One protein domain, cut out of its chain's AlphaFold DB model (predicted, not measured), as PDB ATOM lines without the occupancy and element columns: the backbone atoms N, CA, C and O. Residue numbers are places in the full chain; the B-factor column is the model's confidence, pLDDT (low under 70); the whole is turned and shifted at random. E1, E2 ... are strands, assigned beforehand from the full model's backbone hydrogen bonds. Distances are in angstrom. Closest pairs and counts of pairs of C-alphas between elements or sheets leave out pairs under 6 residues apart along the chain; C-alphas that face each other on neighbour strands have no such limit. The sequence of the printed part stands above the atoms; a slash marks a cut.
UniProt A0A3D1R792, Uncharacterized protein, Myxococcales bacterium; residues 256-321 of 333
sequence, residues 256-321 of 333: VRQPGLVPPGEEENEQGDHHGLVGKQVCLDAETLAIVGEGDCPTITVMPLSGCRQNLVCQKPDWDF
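Overview. This is residues 256 to 321 of the 333 residues of an uncharacterized protein of Myxococcales bacterium (UniProt A0A3D1R792). A small meander sheet of three strands, with little regular structure around it, lies between two long looping stretches, residues 256 to 279 before it and 305 to 321 after it. The first loops away from the sheet at residues 267 to 274; the second folds back on itself beyond the end of E3. The printed part has 66 residues, no named helix and strands E1, E2, E3, antiparallel in that order; it is all strand, with only 14 residues in named elements. It is only just compact, close to loose, with a radius of gyration of the C-alphas of 12.7 A and spans of 36 by 28 by 20 A.

Arrangement. Inner strand E2, residues 288 to 292, forms hairpins with both edge strands. Against E1, residues 280 to 283, the angle between directions is 161 degrees, and N 282 and O 290 are 2.8 A apart, within hydrogen-bond range. Against E3, residues 300 to 304, it is 164 degrees, with N 291 and O 301 at 2.8 A.

Along the chain. E1 begins at C-alpha 280 (229.419, 220.393, 182.029) and is 10.1 A long. E2 and E3 are each 13.0 A; E3 ends at C-alpha 304 (215.918, 220.370, 190.824).

Size, cuts and confidence. The C-alphas farthest apart, Gly 272 and Gln 315, are 36.9 A apart. The printed part has no cut. The E1 to E2 link is tight, the E2 to E3 link short. Residues 306 to 307 pair antiparallel with 319 to 320. Mean pLDDT of the printed part is 76.3; residues 267 to 277, 295 to 296, 298 and 309 to 313 are under 70.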
ATOM      1  N   VAL A 256     222.707 223.758 196.009       76.94
ATOM      2  CA  VAL A 256     221.342 223.587 195.505       76.94
ATOM      3  C   VAL A 256     220.834 224.951 195.059       76.94
ATOM      4  O   VAL A 256     220.849 225.902 195.843       76.94
ATOM      5  N   ARG A 257     220.397 225.060 193.806       82.19
ATOM      6  CA  ARG A 257     219.797 226.281 193.256       82.19
ATOM      7  C   ARG A 257     218.462 225.965 192.594       82.19
ATOM      8  O   ARG A 257     218.313 224.924 191.968       82.19
ATOM      9  N   GLN A 258     217.497 226.871 192.713       85.06
ATOM     10  CA  GLN A 258     216.293 226.801 191.886       85.06
ATOM     11  C   GLN A 258     216.646 227.145 190.427       85.06
ATOM     12  O   GLN A 258     217.546 227.966 190.216       85.06
ATOM     13  N   PRO A 259     215.945 226.583 189.430       86.50
ATOM     14  CA  PRO A 259     216.099 226.994 188.040       86.50
ATOM     15  C   PRO A 259     215.797 228.491 187.853       86.50
ATOM     16  O   PRO A 259     214.804 229.001 188.376       86.50
ATOM     17  N   GLY A 260     216.659 229.189 187.110       82.31
ATOM     18  CA  GLY A 260     216.470 230.590 186.731       82.31
ATOM     19  C   GLY A 260     215.518 230.786 185.543       82.31
ATOM     20  O   GLY A 260     215.004 229.837 184.948       82.31
ATOM     21  N   LEU A 261     215.295 232.047 185.160       81.19
ATOM     22  CA  LEU A 261     214.527 232.389 183.951       81.19
ATOM     23  C   LEU A 261     215.313 232.133 182.658       81.19
ATOM     24  O   LEU A 261     214.710 231.906 181.611       81.19
ATOM     25  N   VAL A 262     216.642 232.148 182.745       83.25
ATOM     26  CA  VAL A 262     217.583 231.941 181.639       83.25
ATOM     27  C   VAL A 262     218.482 230.732 181.926       83.25
ATOM     28  O   VAL A 262     218.581 230.324 183.090       83.25
ATOM     29  N   PRO A 263     219.114 230.135 180.899       81.50
ATOM     30  CA  PRO A 263     220.044 229.032 181.088       81.50
ATOM     31  C   PRO A 263     221.230 229.399 182.002       81.50
ATOM     32  O   PRO A 263     221.706 230.541 181.984       81.50
ATOM     33  N   PRO A 264     221.790 228.421 182.739       76.88
ATOM     34  CA  PRO A 264     223.064 228.589 183.431       76.88
ATOM     35  C   PRO A 264     224.164 229.001 182.443       76.88
ATOM     36  O   PRO A 264     224.319 228.371 181.397       76.88
ATOM     37  N   GLY A 265     224.919 230.051 182.773       73.06
ATOM     38  CA  GLY A 265     225.942 230.632 181.890       73.06
ATOM     39  C   GLY A 265     225.519 231.944 181.221       73.06
ATOM     40  O   GLY A 265     226.384 232.734 180.860       73.06
ATOM     41  N   GLU A 266     224.214 232.215 181.132       75.00
ATOM     42  CA  GLU A 266     223.654 233.453 180.558       75.00
ATOM     43  C   GLU A 266     223.151 234.436 181.633       75.00
ATOM     44  O   GLU A 266     222.639 235.506 181.316       75.00
ATOM     45  N   GLU A 267     223.299 234.094 182.916       68.94
ATOM     46  CA  GLU A 267     222.962 234.985 184.031       68.94
ATOM     47  C   GLU A 267     223.937 236.180 184.081       68.94
ATOM     48  O   GLU A 267     225.144 236.006 184.264       68.94
ATOM     49  N   GLU A 268     223.411 237.398 183.927       60.44
ATOM     50  CA  GLU A 268     224.129 238.650 184.196       60.44
ATOM     51  C   GLU A 268     224.054 238.983 185.693       60.44
ATOM     52  O   GLU A 268     222.987 238.897 186.310       60.44
ATOM     53  N   ASN A 269     225.180 239.377 186.295       62.22
ATOM     54  CA  ASN A 269     225.162 239.980 187.628       62.22
ATOM     55  C   ASN A 269     224.649 241.438 187.568       62.22
ATOM     56  O   ASN A 269     224.446 242.009 186.497       62.22
ATOM     57  N   GLU A 270     224.472 242.076 188.729       56.00
ATOM     58  CA  GLU A 270     224.028 243.481 188.823       56.00
ATOM     59  C   GLU A 270     224.982 244.485 188.141       56.00
ATOM     60  O   GLU A 270     224.622 245.645 187.939       56.00
ATOM     61  N   GLN A 271     226.198 244.054 187.795       62.34
ATOM     62  CA  GLN A 271     227.229 244.842 187.124       62.34
ATOM     63  C   GLN A 271     227.281 244.600 185.601       62.34
ATOM     64  O   GLN A 271     228.046 245.276 184.919       62.34
ATOM     65  N   GLY A 272     226.442 243.708 185.055       53.56
ATOM     66  CA  GLY A 272     226.413 243.367 183.626       53.56
ATOM     67  C   GLY A 272     227.489 242.367 183.188       53.56
ATOM     68  O   GLY A 272     227.671 242.158 181.992       53.56
ATOM     69  N   ASP A 273     228.194 241.742 184.135       52.41
ATOM     70  CA  ASP A 273     229.176 240.695 183.866       52.41
ATOM     71  C   ASP A 273     228.519 239.307 183.947       52.41
ATOM     72  O   ASP A 273     227.797 238.980 184.898       52.41
ATOM     73  N   HIS A 274     228.799 238.452 182.960       50.28
ATOM     74  CA  HIS A 274     228.350 237.060 182.951       50.28
ATOM     75  C   HIS A 274     229.194 236.217 183.919       50.28
ATOM     76  O   HIS A 274     230.207 235.633 183.541       50.28
ATOM     77  N   HIS A 275     228.760 236.114 185.175       53.91
ATOM     78  CA  HIS A 275     229.272 235.131 186.141       53.91
ATOM     79  C   HIS A 275     228.359 233.901 186.229       53.91
ATOM     80  O   HIS A 275     228.155 233.332 187.304       53.91
ATOM     81  N   GLY A 276     227.764 233.506 185.103       61.25
ATOM     82  CA  GLY A 276     226.915 232.326 185.044       61.25
ATOM     83  C   GLY A 276     227.675 231.060 185.453       61.25
ATOM     84  O   GLY A 276     228.897 230.979 185.351       61.25
ATOM     85  N   LEU A 277     226.946 230.054 185.937       69.50
ATOM     86  CA  LEU A 277     227.524 228.749 186.261       69.50
ATOM     87  C   LEU A 277     228.137 228.128 184.996       69.50
ATOM     88  O   LEU A 277     227.407 227.675 184.114       69.50
ATOM     89  N   VAL A 278     229.468 228.094 184.916       74.31
ATOM     90  CA  VAL A 278     230.204 227.464 183.813       74.31
ATOM     91  C   VAL A 278     230.576 226.039 184.203       74.31
ATOM     92  O   VAL A 278     231.181 225.801 185.249       74.31
ATOM     93  N   GLY A 279     230.216 225.079 183.358       80.25
ATOM     94  CA  GLY A 279     230.565 223.682 183.559       80.25
ATOM     95  C   GLY A 279     229.780 222.739 182.660       80.25
ATOM     96  O   GLY A 279     228.870 223.138 181.929       80.25
ATOM     97  N   LYS A 280     230.118 221.454 182.746       84.25
ATOM     98  CA  LYS A 280     229.419 220.393 182.029       84.25
ATOM     99  C   LYS A 280     228.004 220.232 182.584       84.25
ATOM    100  O   LYS A 280     227.826 219.979 183.776       84.25
ATOM    101  N   GLN A 281     227.012 220.330 181.703       85.81
ATOM    102  CA  GLN A 281     225.609 220.076 182.030       85.81
ATOM    103  C   GLN A 281     225.304 218.577 182.011       85.81
ATOM    104  O   GLN A 281     225.703 217.859 181.090       85.81
ATOM    105  N   VAL A 282     224.606 218.100 183.038       84.94
ATOM    106  CA  VAL A 282     224.336 216.676 183.251       84.94
ATOM    107  C   VAL A 282     222.924 216.514 183.784       84.94
ATOM    108  O   VAL A 282     222.624 216.947 184.891       84.94
ATOM    109  N   CYS A 283     222.068 215.830 183.039       86.44
ATOM    110  CA  CYS A 283     220.768 215.424 183.557       86.44
ATOM    111  C   CYS A 283     220.937 214.199 184.454       86.44
ATOM    112  O   CYS A 283     221.315 213.127 183.978       86.44
ATOM    113  N   LEU A 284     220.712 214.384 185.757       80.31
ATOM    114  CA  LEU A 284     220.731 213.304 186.745       80.31
ATOM    115  C   LEU A 284     219.449 212.464 186.634       80.31
ATOM    116  O   LEU A 284     219.500 211.235 186.708       80.31
ATOM    117  N   ASP A 285     218.330 213.139 186.371       81.69
ATOM    118  CA  ASP A 285     217.034 212.591 185.969       81.69
ATOM    119  C   ASP A 285     216.250 213.652 185.156       81.69
ATOM    120  O   ASP A 285     216.823 214.661 184.738       81.69
ATOM    121  N   ALA A 286     214.963 213.411 184.881       86.12
ATOM    122  CA  ALA A 286     214.102 214.334 184.130       86.12
ATOM    123  C   ALA A 286     213.874 215.682 184.848       86.12
ATOM    124  O   ALA A 286     213.673 216.719 184.211       86.12
ATOM    125  N   GLU A 287     213.927 215.683 186.179       87.56
ATOM    126  CA  GLU A 287     213.616 216.834 187.025       87.56
ATOM    127  C   GLU A 287     214.865 217.485 187.628       87.56
ATOM    128  O   GLU A 287     214.765 218.566 188.205       87.56
ATOM    129  N   THR A 288     216.040 216.876 187.478       85.62
ATOM    130  CA  THR A 288     217.266 217.304 188.153       85.62
ATOM    131  C   THR A 288     218.424 217.466 187.175       85.62
ATOM    132  O   THR A 288     218.971 216.498 186.641       85.62
ATOM    133  N   LEU A 289     218.858 218.714 187.008       87.00
ATOM    134  CA  LEU A 289     220.046 219.105 186.256       87.00
ATOM    135  C   LEU A 289     221.217 219.351 187.215       87.00
ATOM    136  O   LEU A 289     221.061 220.007 188.240       87.00
ATOM    137  N   ALA A 290     222.411 218.891 186.865       86.19
ATOM    138  CA  ALA A 290     223.655 219.254 187.529       86.19
ATOM    139  C   ALA A 290     224.597 220.001 186.580       86.19
ATOM    140  O   ALA A 290     224.711 219.662 185.402       86.19
ATOM    141  N   ILE A 291     225.297 220.998 187.120       85.25
ATOM    142  CA  ILE A 291     226.402 221.708 186.474       85.25
ATOM    143  C   ILE A 291     227.678 221.341 187.216       85.25
ATOM    144  O   ILE A 291     227.793 221.588 188.418       85.25
ATOM    145  N   VAL A 292     228.618 220.737 186.501       81.31
ATOM    146  CA  VAL A 292     229.877 220.241 187.057       81.31
ATOM    147  C   VAL A 292     231.004 221.113 186.530       81.31
ATOM    148  O   VAL A 292     231.242 221.154 185.324       81.31
ATOM    149  N   GLY A 293     231.658 221.838 187.433       77.44
ATOM    150  CA  GLY A 293     232.752 222.742 187.100       77.44
ATOM    151  C   GLY A 293     233.930 221.997 186.476       77.44
ATOM    152  O   GLY A 293     234.238 220.866 186.851       77.44
ATOM    153  N   GLU A 294     234.592 222.648 185.527       70.75
ATOM    154  CA  GLU A 294     235.786 222.133 184.863       70.75
ATOM    155  C   GLU A 294     237.010 222.766 185.531       70.75
ATOM    156  O   GLU A 294     237.323 223.935 185.324       70.75
ATOM    157  N   GLY A 295     237.673 222.017 186.409       67.31
ATOM    158  CA  GLY A 295     238.837 222.490 187.148       67.31
ATOM    159  C   GLY A 295     239.466 221.374 187.968       67.31
ATOM    160  O   GLY A 295     238.880 220.302 188.113       67.31
ATOM    161  N   ASP A 296     240.654 221.637 188.515       64.88
ATOM    162  CA  ASP A 296     241.376 220.666 189.348       64.88
ATOM    163  C   ASP A 296     240.583 220.303 190.618       64.88
ATOM    164  O   ASP A 296     240.660 219.168 191.082       64.88
ATOM    165  N   CYS A 297     239.750 221.234 191.103       70.88
ATOM    166  CA  CYS A 297     238.793 221.042 192.194       70.88
ATOM    167  C   CYS A 297     237.356 221.294 191.701       70.88
ATOM    168  O   CYS A 297     236.833 222.401 191.866       70.88
ATOM    169  N   PRO A 298     236.715 220.309 191.047       69.69
ATOM    170  CA  PRO A 298     235.420 220.516 190.416       69.69
ATOM    171  C   PRO A 298     234.321 220.714 191.466       69.69
ATOM    172  O   PRO A 298     234.069 219.856 192.312       69.69
ATOM    173  N   THR A 299     233.618 221.842 191.386       76.06
ATOM    174  CA  THR A 299     232.391 222.085 192.153       76.06
ATOM    175  C   THR A 299     231.181 221.534 191.414       76.06
ATOM    176  O   THR A 299     231.151 221.540 190.186       76.06
ATOM    177  N   ILE A 300     230.136 221.144 192.140       78.69
ATOM    178  CA  ILE A 300     228.862 220.733 191.545       78.69
ATOM    179  C   ILE A 300     227.725 221.625 192.039       78.69
ATOM    180  O   ILE A 300     227.593 221.893 193.233       78.69
ATOM    181  N   THR A 301     226.895 222.088 191.110       83.31
ATOM    182  CA  THR A 301     225.636 222.776 191.404       83.31
ATOM    183  C   THR A 301     224.488 221.914 190.913       83.31
ATOM    184  O   THR A 301     224.489 221.499 189.761       83.31
ATOM    185  N   VAL A 302     223.520 221.639 191.780       84.06
ATOM    186  CA  VAL A 302     222.330 220.845 191.471       84.06
ATOM    187  C   VAL A 302     221.123 221.772 191.407       84.06
ATOM    188  O   VAL A 302     220.878 222.560 192.322       84.06
ATOM    189  N   MET A 303     220.359 221.650 190.332       87.25
ATOM    190  CA  MET A 303     219.112 222.353 190.095       87.25
ATOM    191  C   MET A 303     217.987 221.335 189.947       87.25
ATOM    192  O   MET A 303     217.902 220.687 188.907       87.25
ATOM    193  N   PRO A 304     217.140 221.145 190.968       87.56
ATOM    194  CA  PRO A 304     215.918 220.370 190.824       87.56
ATOM    195  C   PRO A 304     214.746 221.277 190.405       87.56
ATOM    196  O   PRO A 304     214.643 222.425 190.850       87.56
ATOM    197  N   LEU A 305     213.813 220.760 189.603       89.69
ATOM    198  CA  LEU A 305     212.570 221.456 189.246       89.69
ATOM    199  C   LEU A 305     211.674 221.710 190.464       89.69
ATOM    200  O   LEU A 305     210.878 222.643 190.436       89.69
ATOM    201  N   SER A 306     211.816 220.928 191.535       87.75
ATOM    202  CA  SER A 306     211.125 221.124 192.810       87.75
ATOM    203  C   SER A 306     212.090 220.930 193.976       87.75
ATOM    204  O   SER A 306     212.892 220.000 193.964       87.75
ATOM    205  N   GLY A 307     212.056 221.808 194.978       84.69
ATOM    206  CA  GLY A 307     212.987 221.715 196.104       84.69
ATOM    207  C   GLY A 307     212.853 222.828 197.138       84.69
ATOM    208  O   GLY A 307     211.933 223.646 197.088       84.69
ATOM    209  N   CYS A 308     213.780 222.837 198.097       79.94
ATOM    210  CA  CYS A 308     213.901 223.858 199.135       79.94
ATOM    211  C   CYS A 308     215.313 224.453 199.171       79.94
ATOM    212  O   CYS A 308     216.291 223.791 198.825       79.94
ATOM    213  N   ARG A 309     215.454 225.696 199.661       66.12
ATOM    214  CA  ARG A 309     216.740 226.435 199.652       66.12
ATOM    215  C   ARG A 309     217.898 225.714 200.349       66.12
ATOM    216  O   ARG A 309     219.052 226.013 200.065       66.12
ATOM    217  N   GLN A 310     217.601 224.814 201.285       59.22
ATOM    218  CA  GLN A 310     218.601 224.090 202.079       59.22
ATOM    219  C   GLN A 310     218.547 222.566 201.904       59.22
ATOM    220  O   GLN A 310     219.397 221.875 202.460       59.22
ATOM    221  N   ASN A 311     217.563 222.023 201.177       61.78
ATOM    222  CA  ASN A 311     217.391 220.577 201.038       61.78
ATOM    223  C   ASN A 311     216.743 220.220 199.694       61.78
ATOM    224  O   ASN A 311     215.777 220.855 199.274       61.78
ATOM    225  N   LEU A 312     217.259 219.170 199.054       61.19
ATOM    226  CA  LEU A 312     216.707 218.608 197.821       61.19
ATOM    227  C   LEU A 312     215.322 217.983 198.042       61.19
ATOM    228  O   LEU A 312     214.523 217.935 197.116       61.19
ATOM    229  N   VAL A 313     215.028 217.521 199.262       65.44
ATOM    230  CA  VAL A 313     213.745 216.900 199.611       65.44
ATOM    231  C   VAL A 313     213.145 217.608 200.818       65.44
ATOM    232  O   VAL A 313     213.764 217.713 201.876       65.44
ATOM    233  N   CYS A 314     211.912 218.082 200.680       70.75
ATOM    234  CA  CYS A 314     211.170 218.716 201.758       70.75
ATOM    235  C   CYS A 314     209.672 218.432 201.621       70.75
ATOM    236  O   CYS A 314     209.156 218.250 200.523       70.75
ATOM    237  N   GLN A 315     208.959 218.386 202.753       75.12
ATOM    238  CA  GLN A 315     207.516 218.097 202.765       75.12
ATOM    239  C   GLN A 315     206.691 219.152 202.016       75.12
ATOM    240  O   GLN A 315     205.608 218.851 201.520       75.12
ATOM    241  N   LYS A 316     207.192 220.388 201.951       83.19
ATOM    242  CA  LYS A 316     206.597 221.482 201.195       83.19
ATOM    243  C   LYS A 316     207.712 222.221 200.451       83.19
ATOM    244  O   LYS A 316     208.528 222.834 201.134       83.19
ATOM    245  N   PRO A 317     207.750 222.162 199.111       85.06
ATOM    246  CA  PRO A 317     208.795 222.812 198.338       85.06
ATOM    247  C   PRO A 317     208.663 224.339 198.360       85.06
ATOM    248  O   PRO A 317     207.552 224.879 198.383       85.06
ATOM    249  N   ASP A 318     209.809 225.024 198.347       84.69
ATOM    250  CA  ASP A 318     209.898 226.480 198.190       84.69
ATOM    251  C   ASP A 318     209.578 226.892 196.737       84.69
ATOM    252  O   ASP A 318     209.040 227.976 196.509       84.69
ATOM    253  N   TRP A 319     209.881 226.020 195.766       89.88
ATOM    254  CA  TRP A 319     209.546 226.160 194.342       89.88
ATOM    255  C   TRP A 319     209.121 224.814 193.738       89.88
ATOM    256  O   TRP A 319     209.626 223.773 194.143       89.88
ATOM    257  N   ASP A 320     208.230 224.831 192.744       90.56
ATOM    258  CA  ASP A 320     207.819 223.635 191.999       90.56
ATOM    259  C   ASP A 320     207.494 223.995 190.540       90.56
ATOM    260  O   ASP A 320     206.448 224.570 190.229       90.56
ATOM    261  N   PHE A 321     208.421 223.652 189.650       89.69
ATOM    262  CA  PHE A 321     208.342 223.825 188.202       89.69
ATOM    263  C   PHE A 321     208.085 222.501 187.470       89.69
ATOM    264  O   PHE A 321     208.112 222.475 186.245       89.69
TER     265      PHE A 321